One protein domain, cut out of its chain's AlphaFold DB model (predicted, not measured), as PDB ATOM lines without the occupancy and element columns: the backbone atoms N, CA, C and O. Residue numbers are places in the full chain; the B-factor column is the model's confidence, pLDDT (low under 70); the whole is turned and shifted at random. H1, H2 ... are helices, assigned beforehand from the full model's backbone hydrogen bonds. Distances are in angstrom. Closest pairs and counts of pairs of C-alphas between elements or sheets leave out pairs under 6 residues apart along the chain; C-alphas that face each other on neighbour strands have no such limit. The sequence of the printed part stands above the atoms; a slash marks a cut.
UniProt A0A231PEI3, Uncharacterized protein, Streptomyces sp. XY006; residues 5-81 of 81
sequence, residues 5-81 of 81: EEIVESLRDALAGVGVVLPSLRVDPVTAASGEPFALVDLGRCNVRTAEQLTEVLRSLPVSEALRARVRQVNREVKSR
ATOM      1  N   GLU A   5      97.848 -39.709 -46.690       91.94
ATOM      2  CA  GLU A   5      97.710 -38.254 -46.636       91.94
ATOM      3  C   GLU A   5      97.998 -37.595 -47.994       91.94
ATOM      4  O   GLU A   5      97.190 -36.800 -48.477       91.94
ATOM      5  N   GLU A   6      99.098 -37.963 -48.658       93.69
ATOM      6  CA  GLU A   6      99.433 -37.457 -50.000       93.69
ATOM      7  C   GLU A   6      98.375 -37.835 -51.046       93.69
ATOM      8  O   GLU A   6      98.124 -37.094 -52.004       93.69
ATOM      9  N   ILE A   7      97.747 -38.997 -50.877       94.19
ATOM     10  CA  ILE A   7      96.711 -39.499 -51.783       94.19
ATOM     11  C   ILE A   7      95.387 -38.778 -51.541       94.19
ATOM     12  O   ILE A   7      94.725 -38.397 -52.505       94.19
ATOM     13  N   VAL A   8      95.034 -38.515 -50.281       95.25
ATOM     14  CA  VAL A   8      93.891 -37.671 -49.907       95.25
ATOM     15  C   VAL A   8      94.030 -36.276 -50.509       95.25
ATOM     16  O   VAL A   8      93.071 -35.783 -51.101       95.25
ATOM     17  N   GLU A   9      95.209 -35.661 -50.406       95.44
ATOM     18  CA  GLU A   9      95.449 -34.330 -50.969       95.44
ATOM     19  C   GLU A   9      95.371 -34.349 -52.499       95.44
ATOM     20  O   GLU A   9      94.640 -33.569 -53.108       95.44
ATOM     21  N   SER A  10      96.021 -35.332 -53.132       95.06
ATOM     22  CA  SER A  10      95.972 -35.500 -54.588       95.06
ATOM     23  C   SER A  10      94.544 -35.678 -55.113       95.06
ATOM     24  O   SER A  10      94.209 -35.142 -56.176       95.06
ATOM     25  N   LEU A  11      93.717 -36.431 -54.379       95.25
ATOM     26  CA  LEU A  11      92.314 -36.662 -54.700       95.25
ATOM     27  C   LEU A  11      91.472 -35.403 -54.475       95.25
ATOM     28  O   LEU A  11      90.624 -35.087 -55.311       95.25
ATOM     29  N   ARG A  12      91.715 -34.665 -53.384       95.00
ATOM     30  CA  ARG A  12      91.052 -33.384 -53.096       95.00
ATOM     31  C   ARG A  12      91.255 -32.398 -54.244       95.00
ATOM     32  O   ARG A  12      90.276 -31.839 -54.742       95.00
ATOM     33  N   ASP A  13      92.491 -32.253 -54.704       93.56
ATOM     34  CA  ASP A  13      92.838 -31.371 -55.817       93.56
ATOM     35  C   ASP A  13      92.180 -31.804 -57.127       93.56
ATOM     36  O   ASP A  13      91.638 -30.977 -57.864       93.56
ATOM     37  N   ALA A  14      92.177 -33.107 -57.422       92.31
ATOM     38  CA  ALA A  14      91.558 -33.631 -58.638       92.31
ATOM     39  C   ALA A  14      90.032 -33.427 -58.645       92.31
ATOM     40  O   ALA A  14      89.464 -33.023 -59.663       92.31
ATOM     41  N   LEU A  15      89.370 -33.628 -57.502       91.19
ATOM     42  CA  LEU A  15      87.941 -33.355 -57.329       91.19
ATOM     43  C   LEU A  15      87.629 -31.861 -57.489       91.19
ATOM     44  O   LEU A  15      86.720 -31.495 -58.242       91.19
ATOM     45  N   ALA A  16      88.421 -30.981 -56.868       88.94
ATOM     46  CA  ALA A  16      88.287 -29.534 -57.046       88.94
ATOM     47  C   ALA A  16      88.511 -29.130 -58.517       88.94
ATOM     48  O   ALA A  16      87.803 -28.277 -59.068       88.94
ATOM     49  N   GLY A  17      89.435 -29.824 -59.184       86.88
ATOM     50  CA  GLY A  17      89.689 -29.778 -60.617       86.88
ATOM     51  C   GLY A  17      88.471 -30.105 -61.485       86.88
ATOM     52  O   GLY A  17      88.382 -29.589 -62.587       86.88
ATOM     53  N   VAL A  18      87.480 -30.853 -61.008       85.69
ATOM     54  CA  VAL A  18      86.215 -31.082 -61.740       85.69
ATOM     55  C   VAL A  18      85.034 -30.289 -61.167       85.69
ATOM     56  O   VAL A  18      83.911 -30.390 -61.653       85.69
ATOM     57  N   GLY A  19      85.281 -29.443 -60.162       84.19
ATOM     58  CA  GLY A  19      84.271 -28.610 -59.504       84.19
ATOM     59  C   GLY A  19      83.594 -29.255 -58.289       84.19
ATOM     60  O   GLY A  19      82.686 -28.647 -57.721       84.19
ATOM     61  N   VAL A  20      84.025 -30.448 -57.872       86.75
ATOM     62  CA  VAL A  20      83.524 -31.143 -56.679       86.75
ATOM     63  C   VAL A  20      84.384 -30.757 -55.478       86.75
ATOM     64  O   VAL A  20      85.594 -30.946 -55.488       86.75
ATOM     65  N   VAL A  21      83.767 -30.225 -54.422       88.19
ATOM     66  CA  VAL A  21      84.478 -29.846 -53.191       88.19
ATOM     67  C   VAL A  21      83.977 -30.712 -52.046       88.19
ATOM     68  O   VAL A  21      82.808 -30.627 -51.678       88.19
ATOM     69  N   LEU A  22      84.872 -31.520 -51.474       89.75
ATOM     70  CA  LEU A  22      84.608 -32.362 -50.306       89.75
ATOM     71  C   LEU A  22      85.436 -31.853 -49.115       89.75
ATOM     72  O   LEU A  22      86.546 -32.336 -48.893       89.75
ATOM     73  N   PRO A  23      84.938 -30.866 -48.346       87.62
ATOM     74  CA  PRO A  23      85.698 -30.266 -47.247       87.62
ATOM     75  C   PRO A  23      85.962 -31.250 -46.100       87.62
ATOM     76  O   PRO A  23      86.890 -31.053 -45.324       87.62
ATOM     77  N   SER A  24      85.165 -32.317 -46.004       90.12
ATOM     78  CA  SER A  24      85.337 -33.394 -45.030       90.12
ATOM     79  C   SER A  24      86.279 -34.504 -45.495       90.12
ATOM     80  O   SER A  24      86.548 -35.399 -44.704       90.12
ATOM     81  N   LEU A  25      86.757 -34.489 -46.748       94.19
ATOM     82  CA  LEU A  25      87.651 -35.531 -47.258       94.19
ATOM     83  C   LEU A  25      88.941 -35.537 -46.439       94.19
ATOM     84  O   LEU A  25      89.597 -34.505 -46.322       94.19
ATOM     85  N   ARG A  26      89.300 -36.687 -45.878       94.38
ATOM     86  CA  ARG A  26      90.468 -36.876 -45.008       94.38
ATOM     87  C   ARG A  26      90.878 -38.347 -44.998       94.38
ATOM     88  O   ARG A  26      90.238 -39.169 -45.649       94.38
ATOM     89  N   VAL A  27      91.921 -38.682 -44.249       93.69
ATOM     90  CA  VAL A  27      92.196 -40.074 -43.866       93.69
ATOM     91  C   VAL A  27      91.079 -40.557 -42.938       93.69
ATOM     92  O   VAL A  27      90.658 -39.819 -42.047       93.69
ATOM     93  N   ASP A  28      90.578 -41.771 -43.152       92.38
ATOM     94  CA  ASP A  28      89.544 -42.371 -42.312       92.38
ATOM     95  C   ASP A  28      90.058 -42.496 -40.865       92.38
ATOM     96  O   ASP A  28      91.049 -43.185 -40.610       92.38
ATOM     97  N   PRO A  29      89.404 -41.834 -39.893       88.19
ATOM     98  CA  PRO A  29      89.928 -41.737 -38.533       88.19
ATOM     99  C   PRO A  29      89.913 -43.082 -37.797       88.19
ATOM    100  O   PRO A  29      90.698 -43.279 -36.875       88.19
ATOM    101  N   VAL A  30      89.032 -44.008 -38.195       89.81
ATOM    102  CA  VAL A  30      88.919 -45.333 -37.570       89.81
ATOM    103  C   VAL A  30      90.129 -46.187 -37.933       89.81
ATOM    104  O   VAL A  30      90.761 -46.758 -37.051       89.81
ATOM    105  N   THR A  31      90.479 -46.238 -39.214       88.25
ATOM    106  CA  THR A  31      91.633 -47.001 -39.704       88.25
ATOM    107  C   THR A  31      92.962 -46.331 -39.382       88.25
ATOM    108  O   THR A  31      93.934 -47.025 -39.100       88.25
ATOM    109  N   ALA A  32      93.005 -44.997 -39.311       86.75
ATOM    110  CA  ALA A  32      94.170 -44.279 -38.793       86.75
ATOM    111  C   ALA A  32      94.480 -44.645 -37.329       86.75
ATOM    112  O   ALA A  32      95.644 -44.715 -36.940       86.75
ATOM    113  N   ALA A  33      93.448 -44.895 -36.518       89.25
ATOM    114  CA  ALA A  33      93.597 -45.250 -35.108       89.25
ATOM    115  C   ALA A  33      93.759 -46.761 -34.853       89.25
ATOM    116  O   ALA A  33      94.136 -47.146 -33.747       89.25
ATOM    117  N   SER A  34      93.467 -47.627 -35.830       85.69
ATOM    118  CA  SER A  34      93.410 -49.082 -35.623       85.69
ATOM    119  C   SER A  34      94.761 -49.799 -35.712       85.69
ATOM    120  O   SER A  34      94.821 -50.994 -35.437       85.69
ATOM    121  N   GLY A  35      95.835 -49.106 -36.106       75.88
ATOM    122  CA  GLY A  35      97.150 -49.724 -36.327       75.88
ATOM    123  C   GLY A  35      97.201 -50.651 -37.547       75.88
ATOM    124  O   GLY A  35      98.152 -51.417 -37.695       75.88
ATOM    125  N   GLU A  36      96.184 -50.590 -38.412       78.69
ATOM    126  CA  GLU A  36      96.188 -51.290 -39.696       78.69
ATOM    127  C   GLU A  36      97.342 -50.770 -40.571       78.69
ATOM    128  O   GLU A  36      97.659 -49.577 -40.520       78.69
ATOM    129  N   PRO A  37      97.962 -51.616 -41.417       75.69
ATOM    130  CA  PRO A  37      99.135 -51.223 -42.197       75.69
ATOM    131  C   PRO A  37      98.853 -50.078 -43.179       75.69
ATOM    132  O   PRO A  37      99.778 -49.389 -43.603       75.69
ATOM    133  N   PHE A  38      97.583 -49.890 -43.559       75.38
ATOM    134  CA  PHE A  38      97.146 -48.869 -44.505       75.38
ATOM    135  C   PHE A  38      95.840 -48.226 -44.036       75.38
ATOM    136  O   PHE A  38      94.781 -48.855 -44.059       75.38
ATOM    137  N   ALA A  39      95.905 -46.948 -43.664       84.50
ATOM    138  CA  ALA A  39      94.709 -46.162 -43.388       84.50
ATOM    139  C   ALA A  39      93.916 -45.915 -44.684       84.50
ATOM    140  O   ALA A  39      94.497 -45.709 -45.755       84.50
ATOM    141  N   LEU A  40      92.589 -45.936 -44.587       91.38
ATOM    142  CA  LEU A  40      91.676 -45.706 -45.707       91.38
ATOM    143  C   LEU A  40      91.399 -44.207 -45.885       91.38
ATOM    144  O   LEU A  40      91.794 -43.374 -45.075       91.38
ATOM    145  N   VAL A  41      90.695 -43.852 -46.953       92.12
ATOM    146  CA  VAL A  41      90.194 -42.498 -47.200       92.12
ATOM    147  C   VAL A  41      88.759 -42.384 -46.677       92.12
ATOM    148  O   VAL A  41      87.925 -43.252 -46.956       92.12
ATOM    149  N   ASP A  42      88.447 -41.294 -45.968       92.06
ATOM    150  CA  ASP A  42      87.112 -40.937 -45.452       92.06
ATOM    151  C   ASP A  42      86.186 -40.469 -46.591       92.06
ATOM    152  O   ASP A  42      85.769 -39.315 -46.702       92.06
ATOM    153  N   LEU A  43      85.943 -41.397 -47.512       90.44
ATOM    154  CA  LEU A  43      85.066 -41.303 -48.670       90.44
ATOM    155  C   LEU A  43      84.291 -42.621 -48.762       90.44
ATOM    156  O   LEU A  43      84.461 -43.399 -49.698       90.44
ATOM    157  N   GLY A  44      83.542 -42.939 -47.704       86.31
ATOM    158  CA  GLY A  44      82.927 -44.261 -47.544       86.31
ATOM    159  C   GLY A  44      83.955 -45.379 -47.335       86.31
ATOM    160  O   GLY A  44      83.733 -46.493 -47.799       86.31
ATOM    161  N   ARG A  45      85.079 -45.079 -46.659       84.94
ATOM    162  CA  ARG A  45      86.213 -46.001 -46.440       84.94
ATOM    163  C   ARG A  45      86.838 -46.507 -47.743       84.94
ATOM    164  O   ARG A  45      87.118 -47.693 -47.912       84.94
ATOM    165  N   CYS A  46      87.056 -45.591 -48.681       91.00
ATOM    166  CA  CYS A  46      87.710 -45.886 -49.949       91.00
ATOM    167  C   CYS A  46      89.165 -46.317 -49.707       91.00
ATOM    168  O   CYS A  46      89.896 -45.670 -48.957       91.00
ATOM    169  N   ASN A  47      89.598 -47.410 -50.336       92.69
ATOM    170  CA  ASN A  47      90.986 -47.845 -50.228       92.69
ATOM    171  C   ASN A  47      91.926 -46.934 -51.034       92.69
ATOM    172  O   ASN A  47      91.538 -46.284 -52.007       92.69
ATOM    173  N   VAL A  48      93.189 -46.944 -50.626       91.81
ATOM    174  CA  VAL A  48      94.244 -46.072 -51.146       91.81
ATOM    175  C   VAL A  48      94.435 -46.233 -52.660       91.81
ATOM    176  O   VAL A  48      94.478 -45.246 -53.388       91.81
ATOM    177  N   ARG A  49      94.440 -47.472 -53.166       92.94
ATOM    178  CA  ARG A  49      94.609 -47.768 -54.596       92.94
ATOM    179  C   ARG A  49      93.459 -47.218 -55.441       92.94
ATOM    180  O   ARG A  49      93.685 -46.657 -56.509       92.94
ATOM    181  N   THR A  50      92.227 -47.370 -54.972       94.38
ATOM    182  CA  THR A  50      91.043 -46.835 -55.651       94.38
ATOM    183  C   THR A  50      91.048 -45.307 -55.648       94.38
ATOM    184  O   THR A  50      90.714 -44.702 -56.664       94.38
ATOM    185  N   ALA A  51      91.479 -44.670 -54.555       93.94
ATOM    186  CA  ALA A  51      91.638 -43.218 -54.495       93.94
ATOM    187  C   ALA A  51      92.683 -42.699 -55.502       93.94
ATOM    188  O   ALA A  51      92.450 -41.682 -56.162       93.94
ATOM    189  N   GLU A  52      93.798 -43.412 -55.683       94.31
ATOM    190  CA  GLU A  52      94.796 -43.086 -56.711       94.31
ATOM    191  C   GLU A  52      94.223 -43.208 -58.127       94.31
ATOM    192  O   GLU A  52      94.324 -42.265 -58.909       94.31
ATOM    193  N   GLN A  53      93.552 -44.318 -58.441       94.25
ATOM    194  CA  GLN A  53      92.928 -44.524 -59.753       94.25
ATOM    195  C   GLN A  53      91.863 -43.463 -60.057       94.25
ATOM    196  O   GLN A  53      91.800 -42.932 -61.164       94.25
ATOM    197  N   LEU A  54      91.043 -43.107 -59.064       93.25
ATOM    198  CA  LEU A  54      90.056 -42.040 -59.200       93.25
ATOM    199  C   LEU A  54      90.734 -40.696 -59.491       93.25
ATOM    200  O   LEU A  54      90.290 -39.958 -60.367       93.25
ATOM    201  N   THR A  55      91.829 -40.401 -58.790       94.12
ATOM    202  CA  THR A  55      92.631 -39.193 -59.016       94.12
ATOM    203  C   THR A  55      93.141 -39.125 -60.455       94.12
ATOM    204  O   THR A  55      93.022 -38.082 -61.098       94.12
ATOM    205  N   GLU A  56      93.686 -40.222 -60.980       94.00
ATOM    206  CA  GLU A  56      94.188 -40.303 -62.358       94.00
ATOM    207  C   GLU A  56      93.075 -40.071 -63.384       94.00
ATOM    208  O   GLU A  56      93.228 -39.237 -64.281       94.00
ATOM    209  N   VAL A  57      91.927 -40.735 -63.210       92.44
ATOM    210  CA  VAL A  57      90.766 -40.562 -64.092       92.44
ATOM    211  C   VAL A  57      90.306 -39.109 -64.087       92.44
ATOM    212  O   VAL A  57      90.188 -38.511 -65.154       92.44
ATOM    213  N   LEU A  58      90.120 -38.509 -62.910       89.69
ATOM    214  CA  LEU A  58      89.677 -37.119 -62.774       89.69
ATOM    215  C   LEU A  58      90.637 -36.130 -63.445       89.69
ATOM    216  O   LEU A  58      90.184 -35.168 -64.062       89.69
ATOM    217  N   ARG A  59      91.949 -36.379 -63.370       88.81
ATOM    218  CA  ARG A  59      92.970 -35.559 -64.042       88.81
ATOM    219  C   ARG A  59      92.987 -35.747 -65.559       88.81
ATOM    220  O   ARG A  59      93.344 -34.811 -66.265       88.81
ATOM    221  N   SER A  60      92.604 -36.921 -66.061       86.38
ATOM    222  CA  SER A  60      92.516 -37.191 -67.504       86.38
ATOM    223  C   SER A  60      91.261 -36.621 -68.169       86.38
ATOM    224  O   SER A  60      91.206 -36.539 -69.396       86.38
ATOM    225  N   LEU A  61      90.247 -36.229 -67.387       78.75
ATOM    226  CA  LEU A  61      89.026 -35.669 -67.946       78.75
ATOM    227  C   LEU A  61      89.319 -34.291 -68.556       78.75
ATOM    228  O   LEU A  61      89.834 -33.411 -67.860       78.75
ATOM    229  N   PRO A  62      88.941 -34.042 -69.823       68.56
ATOM    230  CA  PRO A  62      88.940 -32.697 -70.367       68.56
ATOM    231  C   PRO A  62      87.828 -31.921 -69.660       68.56
ATOM    232  O   PRO A  62      86.652 -32.002 -70.017       68.56
ATOM    233  N   VAL A  63      88.186 -31.211 -68.591       67.44
ATOM    234  CA  VAL A  63      87.202 -30.484 -67.795       67.44
ATOM    235  C   VAL A  63      86.768 -29.247 -68.569       67.44
ATOM    236  O   VAL A  63      87.376 -28.181 -68.458       67.44
ATOM    237  N   SER A  64      85.706 -29.384 -69.362       67.81
ATOM    238  CA  SER A  64      85.077 -28.238 -70.002       67.81
ATOM    239  C   SER A  64      84.551 -27.278 -68.934       67.81
ATOM    240  O   SER A  64      84.081 -27.679 -67.863       67.81
ATOM    241  N   GLU A  65      84.623 -25.984 -69.226       71.94
ATOM    242  CA  GLU A  65      84.070 -24.940 -68.361       71.94
ATOM    243  C   GLU A  65      82.570 -25.183 -68.095       71.94
ATOM    244  O   GLU A  65      82.109 -25.025 -66.964       71.94
ATOM    245  N   ALA A  66      81.863 -25.768 -69.069       74.00
ATOM    246  CA  ALA A  66      80.484 -26.235 -68.946       74.00
ATOM    247  C   ALA A  66      80.276 -27.318 -67.866       74.00
ATOM    248  O   ALA A  66      79.309 -27.235 -67.103       74.00
ATOM    249  N   LEU A  67      81.165 -28.317 -67.750       74.19
ATOM    250  CA  LEU A  67      81.061 -29.338 -66.698       74.19
ATOM    251  C   LEU A  67      81.268 -28.711 -65.313       74.19
ATOM    252  O   LEU A  67      80.458 -28.935 -64.415       74.19
ATOM    253  N   ARG A  68      82.288 -27.854 -65.150       74.00
ATOM    254  CA  ARG A  68      82.497 -27.114 -63.889       74.00
ATOM    255  C   ARG A  68      81.301 -26.239 -63.546       74.00
ATOM    256  O   ARG A  68      80.893 -26.205 -62.386       74.00
ATOM    257  N   ALA A  69      80.745 -25.529 -64.526       79.06
ATOM    258  CA  ALA A  69      79.577 -24.680 -64.336       79.06
ATOM    259  C   ALA A  69      78.370 -25.502 -63.863       79.06
ATOM    260  O   ALA A  69      77.718 -25.120 -62.888       79.06
ATOM    261  N   ARG A  70      78.129 -26.670 -64.473       80.19
ATOM    262  CA  ARG A  70      77.049 -27.578 -64.067       80.19
ATOM    263  C   ARG A  70      77.256 -28.128 -62.659       80.19
ATOM    264  O   ARG A  70      76.331 -28.066 -61.856       80.19
ATOM    265  N   VAL A  71      78.454 -28.613 -62.330       82.12
ATOM    266  CA  VAL A  71      78.757 -29.134 -60.986       82.12
ATOM    267  C   VAL A  71      78.580 -28.036 -59.930       82.12
ATOM    268  O   VAL A  71      77.950 -28.256 -58.897       82.12
ATOM    269  N   ARG A  72      79.053 -26.813 -60.203       80.69
ATOM    270  CA  ARG A  72      78.848 -25.653 -59.316       80.69
ATOM    271  C   ARG A  72      77.376 -25.283 -59.151       80.69
ATOM    272  O   ARG A  72      76.985 -24.866 -58.064       80.69
ATOM    273  N   GLN A  73      76.575 -25.379 -60.212       82.00
ATOM    274  CA  GLN A  73      75.133 -25.144 -60.144       82.00
ATOM    275  C   GLN A  73      74.469 -26.155 -59.203       82.00
ATOM    276  O   GLN A  73      73.856 -25.741 -58.223       82.00
ATOM    277  N   VAL A  74      74.676 -27.453 -59.442       81.88
ATOM    278  CA  VAL A  74      74.107 -28.529 -58.614       81.88
ATOM    279  C   VAL A  74      74.528 -28.376 -57.149       81.88
ATOM    280  O   VAL A  74      73.695 -28.431 -56.250       81.88
ATOM    281  N   ASN A  75      75.807 -28.078 -56.892       78.62
ATOM    282  CA  ASN A  75      76.310 -27.872 -55.532       78.62
ATOM    283  C   ASN A  75      75.666 -26.669 -54.816       78.62
ATOM    284  O   ASN A  75      75.536 -26.693 -53.593       78.62
ATOM    285  N   ARG A  76      75.280 -25.607 -55.539       77.75
ATOM    286  CA  ARG A  76      74.544 -24.470 -54.955       77.75
ATOM    287  C   ARG A  76      73.098 -24.836 -54.637       77.75
ATOM    288  O   ARG A  76      72.629 -24.497 -53.557       77.75
ATOM    289  N   GLU A  77      72.429 -25.543 -55.541       76.19
ATOM    290  CA  GLU A  77      71.043 -25.991 -55.359       76.19
ATOM    291  C   GLU A  77      70.910 -26.921 -54.143       76.19
ATOM    292  O   GLU A  77      70.011 -26.736 -53.322       76.19
ATOM    293  N   VAL A  78      71.850 -27.855 -53.961       68.31
ATOM    294  CA  VAL A  78      71.882 -28.749 -52.790       68.31
ATOM    295  C   VAL A  78      72.082 -27.978 -51.482       68.31
ATOM    296  O   VAL A  78      71.431 -28.300 -50.500       68.31
ATOM    297  N   LYS A  79      72.931 -26.941 -51.457       61.75
ATOM    298  CA  LYS A  79      73.150 -26.112 -50.253       61.75
ATOM    299  C   LYS A  79      71.948 -25.247 -49.859       61.75
ATOM    300  O   LYS A  79      71.922 -24.745 -48.743       61.75
ATOM    301  N   SER A  80      71.019 -25.004 -50.784       63.47
ATOM    302  CA  SER A  80      69.813 -24.198 -50.544       63.47
ATOM    303  C   SER A  80      68.599 -25.006 -50.067       63.47
ATOM    304  O   SER A  80      67.554 -24.413 -49.804       63.47
ATOM    305  N   ARG A  81      68.726 -26.334 -49.989       55.41
ATOM    306  CA  ARG A  81      67.742 -27.251 -49.401       55.41
ATOM    307  C   ARG A  81      68.148 -27.625 -47.985       55.41
ATOM    308  O   ARG A  81      67.215 -27.854 -47.189       55.41
TER     309      ARG A  81
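AT A GLANCE: This is residues 5 to 81 of the 81 residues of an uncharacterized protein of Streptomyces sp. XY006 (UniProt A0A231PEI3). Two helices, H1 and H3, lie side by side; the longest helix, H4, is set off like an arm at one end of this pair, and a loop region with the short helix H2 lies at the other. The link from H1 to H2 runs back past the pair, and at the tip of H4 residues 76 to 81 stick out free. The printed part has 77 residues with four named helices, in the order H1, H2, H3, H4, and no named strand; the class is all helix. The whole is flat, spanning 43 by 32 by 14 A, and only just loose, close to compact, with a radius of gyration of the C-alphas of 14.0 A.

HOW THE PARTS SIT: H4, residues 65 to 79, touches no helix. It is apart from H1, residues 5 to 17, but only just, with the closest C-alphas 8.3 A apart. A tight link of 4 residues joins it to H3, residues 48 to 60, yet these two are apart as well. H1 and H3 touch at a shallow tilt of 29 degrees and run the same way; their closest C-alphas, those of Leu 11 and Thr 55, are 5.0 A apart. H2, residues 29 to 33, touches no helix. Each O i to N i+4 pair inside H1, H2, H3 and H4 is within hydrogen-bond range.

IN THESE COORDINATES: H4 measures 21.2 A from first to last C-alpha, and C-alpha 79 is at (73.150, -26.112, -50.253). H3 measures 18.7 A and begins at C-alpha 48, (94.244, -46.072, -51.146). H1 measures 18.2 A, from C-alpha 5 at (97.710, -38.254, -46.636), and H2 6.1 A.

THE WHOLE: The C-alphas of Gly 35 and Ala 66, the two farthest apart, are 43.5 A from each other. The printed part has no cut. The links H1 to H2 and H2 to H3 are long, with 11 and 14 residues. Mean pLDDT of the printed part is 85.4; residues 62 to 64 and 78 to 81 are under 70.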